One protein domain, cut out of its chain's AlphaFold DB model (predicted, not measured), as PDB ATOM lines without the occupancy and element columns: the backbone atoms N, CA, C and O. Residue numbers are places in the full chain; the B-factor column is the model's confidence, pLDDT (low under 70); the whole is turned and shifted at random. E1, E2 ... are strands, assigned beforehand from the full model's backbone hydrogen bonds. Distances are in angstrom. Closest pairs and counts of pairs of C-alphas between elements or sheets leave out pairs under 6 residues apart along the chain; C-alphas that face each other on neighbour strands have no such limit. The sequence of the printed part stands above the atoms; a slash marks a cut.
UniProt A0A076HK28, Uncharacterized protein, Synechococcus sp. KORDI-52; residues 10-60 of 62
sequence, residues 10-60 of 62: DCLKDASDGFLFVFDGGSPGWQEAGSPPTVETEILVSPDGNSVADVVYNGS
ATOM      1  N   ASP A  10     109.959 135.801 126.235       78.88
ATOM      2  CA  ASP A  10     110.423 137.124 126.682       78.88
ATOM      3  C   ASP A  10     111.921 137.137 127.046       78.88
ATOM      4  O   ASP A  10     112.484 138.194 127.321       78.88
ATOM      5  N   CYS A  11     112.582 135.973 127.035       87.31
ATOM      6  CA  CYS A  11     114.000 135.845 127.348       87.31
ATOM      7  C   CYS A  11     114.911 136.103 126.139       87.31
ATOM      8  O   CYS A  11     116.082 136.400 126.341       87.31
ATOM      9  N   LEU A  12     114.431 135.985 124.892       91.25
ATOM     10  CA  LEU A  12     115.243 136.319 123.714       91.25
ATOM     11  C   LEU A  12     115.257 137.837 123.509       91.25
ATOM     12  O   LEU A  12     114.236 138.434 123.171       91.25
ATOM     13  N   LYS A  13     116.425 138.454 123.686       90.38
ATOM     14  CA  LYS A  13     116.611 139.909 123.632       90.38
ATOM     15  C   LYS A  13     117.130 140.398 122.285       90.38
ATOM     16  O   LYS A  13     116.737 141.472 121.841       90.38
ATOM     17  N   ASP A  14     117.993 139.614 121.643       88.69
ATOM     18  CA  ASP A  14     118.535 139.911 120.317       88.69
ATOM     19  C   ASP A  14     118.780 138.625 119.517       88.69
ATOM     20  O   ASP A  14     119.044 137.570 120.099       88.69
ATOM     21  N   ALA A  15     118.673 138.717 118.189       88.81
ATOM     22  CA  ALA A  15     118.874 137.596 117.271       88.81
ATOM     23  C   ALA A  15     119.718 137.958 116.026       88.81
ATOM     24  O   ALA A  15     119.619 137.290 114.995       88.81
ATOM     25  N   SER A  16     120.461 139.070 116.066       87.69
ATOM     26  CA  SER A  16     121.163 139.612 114.893       87.69
ATOM     27  C   SER A  16     122.498 138.913 114.614       87.69
ATOM     28  O   SER A  16     122.758 138.556 113.468       87.69
ATOM     29  N   ASP A  17     123.279 138.635 115.662       86.94
ATOM     30  CA  ASP A  17     124.612 138.013 115.601       86.94
ATOM     31  C   ASP A  17     124.698 136.768 116.511       86.94
ATOM     32  O   ASP A  17     125.611 136.600 117.319       86.94
ATOM     33  N   GLY A  18     123.704 135.884 116.402       92.62
ATOM     34  CA  GLY A  18     123.482 134.769 117.329       92.62
ATOM     35  C   GLY A  18     122.150 134.928 118.044       92.62
ATOM     36  O   GLY A  18     121.279 135.629 117.546       92.62
ATOM     37  N   PHE A  19     121.978 134.294 119.201       95.12
ATOM     38  CA  PHE A  19     120.775 134.451 120.021       95.12
ATOM     39  C   PHE A  19     121.164 134.870 121.434       95.12
ATOM     40  O   PHE A  19     121.742 134.084 122.187       95.12
ATOM     41  N   LEU A  20     120.856 136.116 121.786       95.31
ATOM     42  CA  LEU A  20     121.126 136.672 123.103       95.31
ATOM     43  C   LEU A  20     119.930 136.410 124.017       95.31
ATOM     44  O   LEU A  20     118.856 136.987 123.826       95.31
ATOM     45  N   PHE A  21     120.126 135.562 125.018       95.25
ATOM     46  CA  PHE A  21     119.103 135.248 126.010       95.25
ATOM     47  C   PHE A  21     119.407 135.930 127.334       95.25
ATOM     48  O   PHE A  21     120.529 135.827 127.818       95.25
ATOM     49  N   VAL A  22     118.393 136.544 127.941       95.06
ATOM     50  CA  VAL A  22     118.421 137.062 129.311       95.06
ATOM     51  C   VAL A  22     117.341 136.367 130.122       95.06
ATOM     52  O   VAL A  22     116.178 136.328 129.717       95.06
ATOM     53  N   PHE A  23     117.715 135.803 131.264       94.06
ATOM     54  CA  PHE A  23     116.767 135.148 132.154       94.06
ATOM     55  C   PHE A  23     117.182 135.259 133.618       94.06
ATOM     56  O   PHE A  23     118.365 135.299 133.967       94.06
ATOM     57  N   ASP A  24     116.163 135.264 134.469       94.56
ATOM     58  CA  ASP A  24     116.305 135.335 135.913       94.56
ATOM     59  C   ASP A  24     116.523 133.958 136.545       94.56
ATOM     60  O   ASP A  24     115.964 132.937 136.129       94.56
ATOM     61  N   GLY A  25     117.297 133.953 137.622       93.69
ATOM     62  CA  GLY A  25     117.622 132.801 138.439       93.69
ATOM     63  C   GLY A  25     117.559 133.116 139.931       93.69
ATOM     64  O   GLY A  25     117.609 134.259 140.388       93.69
ATOM     65  N   GLY A  26     117.466 132.054 140.718       93.62
ATOM     66  CA  GLY A  26     117.376 132.119 142.168       93.62
ATOM     67  C   GLY A  26     117.478 130.730 142.780       93.62
ATOM     68  O   GLY A  26     117.659 129.736 142.072       93.62
ATOM     69  N   SER A  27     117.350 130.655 144.103       95.31
ATOM     70  CA  SER A  27     117.304 129.377 144.819       95.31
ATOM     71  C   SER A  27     116.239 128.437 144.231       95.31
ATOM     72  O   SER A  27     115.214 128.912 143.739       95.31
ATOM     73  N   PRO A  28     116.422 127.106 144.289       94.94
ATOM     74  CA  PRO A  28     115.433 126.161 143.770       94.94
ATOM     75  C   PRO A  28     114.007 126.481 144.248       94.94
ATOM     76  O   PRO A  28     113.768 126.620 145.446       94.94
ATOM     77  N   GLY A  29     113.068 126.618 143.306       93.19
ATOM     78  CA  GLY A  29     111.663 126.943 143.590       93.19
ATOM     79  C   GLY A  29     111.345 128.429 143.813       93.19
ATOM     80  O   GLY A  29     110.200 128.738 144.132       93.19
ATOM     81  N   TRP A  30     112.299 129.352 143.628       93.94
ATOM     82  CA  TRP A  30     112.102 130.788 143.888       93.94
ATOM     83  C   TRP A  30     110.879 131.391 143.177       93.94
ATOM     84  O   TRP A  30     110.141 132.155 143.798       93.94
ATOM     85  N   GLN A  31     110.630 131.004 141.919       90.50
ATOM     86  CA  GLN A  31     109.500 131.499 141.123       90.50
ATOM     87  C   GLN A  31     108.157 131.098 141.740       90.50
ATOM     88  O   GLN A  31     107.291 131.944 141.944       90.50
ATOM     89  N   GLU A  32     108.002 129.819 142.094       92.50
ATOM     90  CA  GLU A  32     106.771 129.282 142.692       92.50
ATOM     91  C   GLU A  32     106.553 129.814 144.117       92.50
ATOM     92  O   GLU A  32     105.421 129.985 144.565       92.50
ATOM     93  N   ALA A  33     107.642 130.123 144.824       93.88
ATOM     94  CA  ALA A  33     107.607 130.767 146.132       93.88
ATOM     95  C   ALA A  33     107.340 132.285 146.066       93.88
ATOM     96  O   ALA A  33     107.248 132.923 147.116       93.88
ATOM     97  N   GLY A  34     107.263 132.885 144.871       92.62
ATOM     98  CA  GLY A  34     107.098 134.332 144.690       92.62
ATOM     99  C   GLY A  34     108.268 135.162 145.232       92.62
ATOM    100  O   GLY A  34     108.099 136.338 145.552       92.62
ATOM    101  N   SER A  35     109.441 134.548 145.389       94.19
ATOM    102  CA  SER A  35     110.651 135.245 145.827       94.19
ATOM    103  C   SER A  35     111.218 136.091 144.682       94.19
ATOM    104  O   SER A  35     111.015 135.744 143.520       94.19
ATOM    105  N   PRO A  36     111.933 137.191 144.966       93.75
ATOM    106  CA  PRO A  36     112.645 137.919 143.924       93.75
ATOM    107  C   PRO A  36     113.812 137.079 143.374       93.75
ATOM    108  O   PRO A  36     114.368 136.250 144.109       93.75
ATOM    109  N   PRO A  37     114.219 137.298 142.113       94.56
ATOM    110  CA  PRO A  37     115.424 136.686 141.581       94.56
ATOM    111  C   PRO A  37     116.664 137.206 142.310       94.56
ATOM    112  O   PRO A  37     116.702 138.331 142.809       94.56
ATOM    113  N   THR A  38     117.698 136.372 142.370       97.25
ATOM    114  CA  THR A  38     118.994 136.723 142.977       97.25
ATOM    115  C   THR A  38     120.130 136.724 141.967       97.25
ATOM    116  O   THR A  38     121.228 137.173 142.295       97.25
ATOM    117  N   VAL A  39     119.878 136.213 140.762       96.25
ATOM    118  CA  VAL A  39     120.831 136.159 139.658       96.25
ATOM    119  C   VAL A  39     120.108 136.529 138.366       96.25
ATOM    120  O   VAL A  39     119.032 136.010 138.110       96.25
ATOM    121  N   GLU A  40     120.712 137.376 137.547       95.94
ATOM    122  CA  GLU A  40     120.388 137.530 136.130       95.94
ATOM    123  C   GLU A  40     121.511 136.876 135.322       95.94
ATOM    124  O   GLU A  40     122.700 137.050 135.618       95.94
ATOM    125  N   THR A  41     121.141 136.101 134.309       96.88
ATOM    126  CA  THR A  41     122.080 135.481 133.378       96.88
ATOM    127  C   THR A  41     121.797 135.962 131.961       96.88
ATOM    128  O   THR A  41     120.662 135.900 131.496       96.88
ATOM    129  N   GLU A  42     122.844 136.409 131.274       96.94
ATOM    130  CA  GLU A  42     122.833 136.789 129.862       96.94
ATOM    131  C   GLU A  42     123.831 135.896 129.119       96.94
ATOM    132  O   GLU A  42     125.029 135.911 129.417       96.94
ATOM    133  N   ILE A  43     123.344 135.091 128.176       97.25
ATOM    134  CA  ILE A  43     124.174 134.201 127.352       97.25
ATOM    135  C   ILE A  43     123.996 134.517 125.876       97.25
ATOM    136  O   ILE A  43     122.895 134.836 125.428       97.25
ATOM    137  N   LEU A  44     125.073 134.351 125.115       97.12
ATOM    138  CA  LEU A  44     125.036 134.360 123.661       97.12
ATOM    139  C   LEU A  44     125.108 132.919 123.158       97.12
ATOM    140  O   LEU A  44     126.078 132.207 123.418       97.12
ATOM    141  N   VAL A  45     124.089 132.489 122.426       96.50
ATOM    142  CA  VAL A  45     124.077 131.215 121.702       96.50
ATOM    143  C   VAL A  45     124.521 131.461 120.262       96.50
ATOM    144  O   VAL A  45     124.182 132.485 119.666       96.50
ATOM    145  N   SER A  46     125.293 130.527 119.710       96.19
ATOM    146  CA  SER A  46     125.814 130.584 118.344       96.19
ATOM    147  C   SER A  46     124.699 130.773 117.297       96.19
ATOM    148  O   SER A  46     123.566 130.339 117.520       96.19
ATOM    149  N   PRO A  47     124.986 131.371 116.122       94.69
ATOM    150  CA  PRO A  47     123.980 131.574 115.069       94.69
ATOM    151  C   PRO A  47     123.310 130.294 114.549       94.69
ATOM    152  O   PRO A  47     122.191 130.342 114.048       94.69
ATOM    153  N   ASP A  48     123.971 129.142 114.672       94.06
ATOM    154  CA  ASP A  48     123.414 127.825 114.337       94.06
ATOM    155  C   ASP A  48     122.624 127.179 115.496       94.06
ATOM    156  O   ASP A  48     122.079 126.085 115.343       94.06
ATOM    157  N   GLY A  49     122.533 127.854 116.647       92.00
ATOM    158  CA  GLY A  49     121.715 127.464 117.792       92.00
ATOM    159  C   GLY A  49     122.237 126.264 118.586       92.00
ATOM    160  O   GLY A  49     121.514 125.753 119.441       92.00
ATOM    161  N   ASN A  50     123.445 125.770 118.300       95.62
ATOM    162  CA  ASN A  50     123.919 124.488 118.833       95.62
ATOM    163  C   ASN A  50     124.851 124.597 120.047       95.62
ATOM    164  O   ASN A  50     125.135 123.579 120.682       95.62
ATOM    165  N   SER A  51     125.346 125.793 120.368       96.31
ATOM    166  CA  SER A  51     126.333 125.981 121.429       96.31
ATOM    167  C   SER A  51     126.204 127.344 122.101       96.31
ATOM    168  O   SER A  51     125.788 128.329 121.496       96.31
ATOM    169  N   VAL A  52     126.569 127.400 123.384       96.81
ATOM    170  CA  VAL A  52     126.751 128.671 124.091       96.81
ATOM    171  C   VAL A  52     128.102 129.232 123.663       96.81
ATOM    172  O   VAL A  52     129.138 128.638 123.958       96.81
ATOM    173  N   ALA A  53     128.071 130.345 122.940       97.00
ATOM    174  CA  ALA A  53     129.256 131.036 122.457       97.00
ATOM    175  C   ALA A  53     129.896 131.893 123.558       97.00
ATOM    176  O   ALA A  53     131.122 131.967 123.620       97.00
ATOM    177  N   ASP A  54     129.085 132.508 124.427       97.69
ATOM    178  CA  ASP A  54     129.580 133.315 125.545       97.69
ATOM    179  C   ASP A  54     128.584 133.403 126.716       97.69
ATOM    180  O   ASP A  54     127.368 133.280 126.537       97.69
ATOM    181  N   VAL A  55     129.113 133.661 127.914       97.56
ATOM    182  CA  VAL A  55     128.351 134.074 129.100       97.56
ATOM    183  C   VAL A  55     128.635 135.555 129.329       97.56
ATOM    184  O   VAL A  55     129.580 135.928 130.022       97.56
ATOM    185  N   VAL A  56     127.797 136.398 128.729       97.25
ATOM    186  CA  VAL A  56     127.946 137.859 128.721       97.25
ATOM    187  C   VAL A  56     127.765 138.441 130.124       97.25
ATOM    188  O   VAL A  56     128.462 139.379 130.514       97.25
ATOM    189  N   TYR A  57     126.834 137.881 130.902       97.62
ATOM    190  CA  TYR A  57     126.587 138.286 132.281       97.62
ATOM    191  C   TYR A  57     126.098 137.118 133.136       97.62
ATOM    192  O   TYR A  57     125.314 136.287 132.685       97.62
ATOM    193  N   ASN A  58     126.545 137.068 134.390       97.00
ATOM    194  CA  ASN A  58     126.033 136.142 135.397       97.00
ATOM    195  C   ASN A  58     126.281 136.723 136.795       97.00
ATOM    196  O   ASN A  58     127.370 136.576 137.358       97.00
ATOM    197  N   GLY A  59     125.302 137.448 137.328       97.06
ATOM    198  CA  GLY A  59     125.471 138.220 138.557       97.06
ATOM    199  C   GLY A  59     124.152 138.710 139.134       97.06
ATOM    200  O   GLY A  59     123.093 138.244 138.734       97.06
ATOM    201  N   SER A  60     124.206 139.625 140.102       96.62
ATOM    202  CA  SER A  60     122.995 140.200 140.701       96.62
ATOM    203  C   SER A  60     122.103 140.875 139.643       96.62
ATOM    204  O   SER A  60     122.647 141.523 138.754       96.62
TER     205      SER A  60
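This is residues 10 to 60 of the 62 residues of an uncharacterized protein of Synechococcus sp. KORDI-52 (UniProt A0A076HK28). The domain is one strongly twisted sheet of four strands with no named helix on either face, the long strands E2, E3 and E4 side by side and the short E1 along one edge beside the first residues of E2. At one end a long loop, residues 26 to 38, joins E2 to E3. The printed part has 51 residues; its strands follow the chain as E1, E2, E3, E4, the same order as across the antiparallel sheet, and they hold 25 of the 51 residues. The class is all strand, and the whole is loose, with a radius of gyration of the C-alphas of 12.4 A, and elongated, spanning 35 by 19 by 16 A.

The inner strands E2, residues 19 to 25, and E3, residues 39 to 45, form an antiparallel hairpin at 161 degrees; N 21 and O 43 are within hydrogen-bond range at 2.9 A, and C-alphas 22 and 42 face each other at 4.5 A. On the other side of E3 is the edge strand E4, residues 52 to 59, antiparallel at 165 degrees, with N 40 and O 59 at 2.8 A; E3 and E4 form a hairpin. E4 bends by 55 degrees at residue 56. The other edge strand, E1, residues 12 to 14, forms a hairpin with E2, antiparallel at 138 degrees, with N 13 and O 20 at 2.8 A. E1 and E4 are apart. The four strands form a meander, each the antiparallel neighbour of the one before. From edge to edge the strands' lines turn by 73 degrees.

E2 is 18.8 A long from first to last C-alpha, E3 18.9 A, E4 17.4 A and E1 5.9 A. E1 begins at C-alpha 12, (115.243, 136.319, 123.714). E2 begins at C-alpha 19, (120.775, 134.451, 120.021), and E4 ends at C-alpha 59, (125.471, 138.220, 138.557).

The two C-alphas farthest apart, those of Asp 17 and Ala 33, are 35.7 A apart. The link from E2 to E3 is long, that from E3 to E4 short, and that from E1 to E2 tight. The printed part has no cut; its mean pLDDT is 94.0, and no printed residue is under 70.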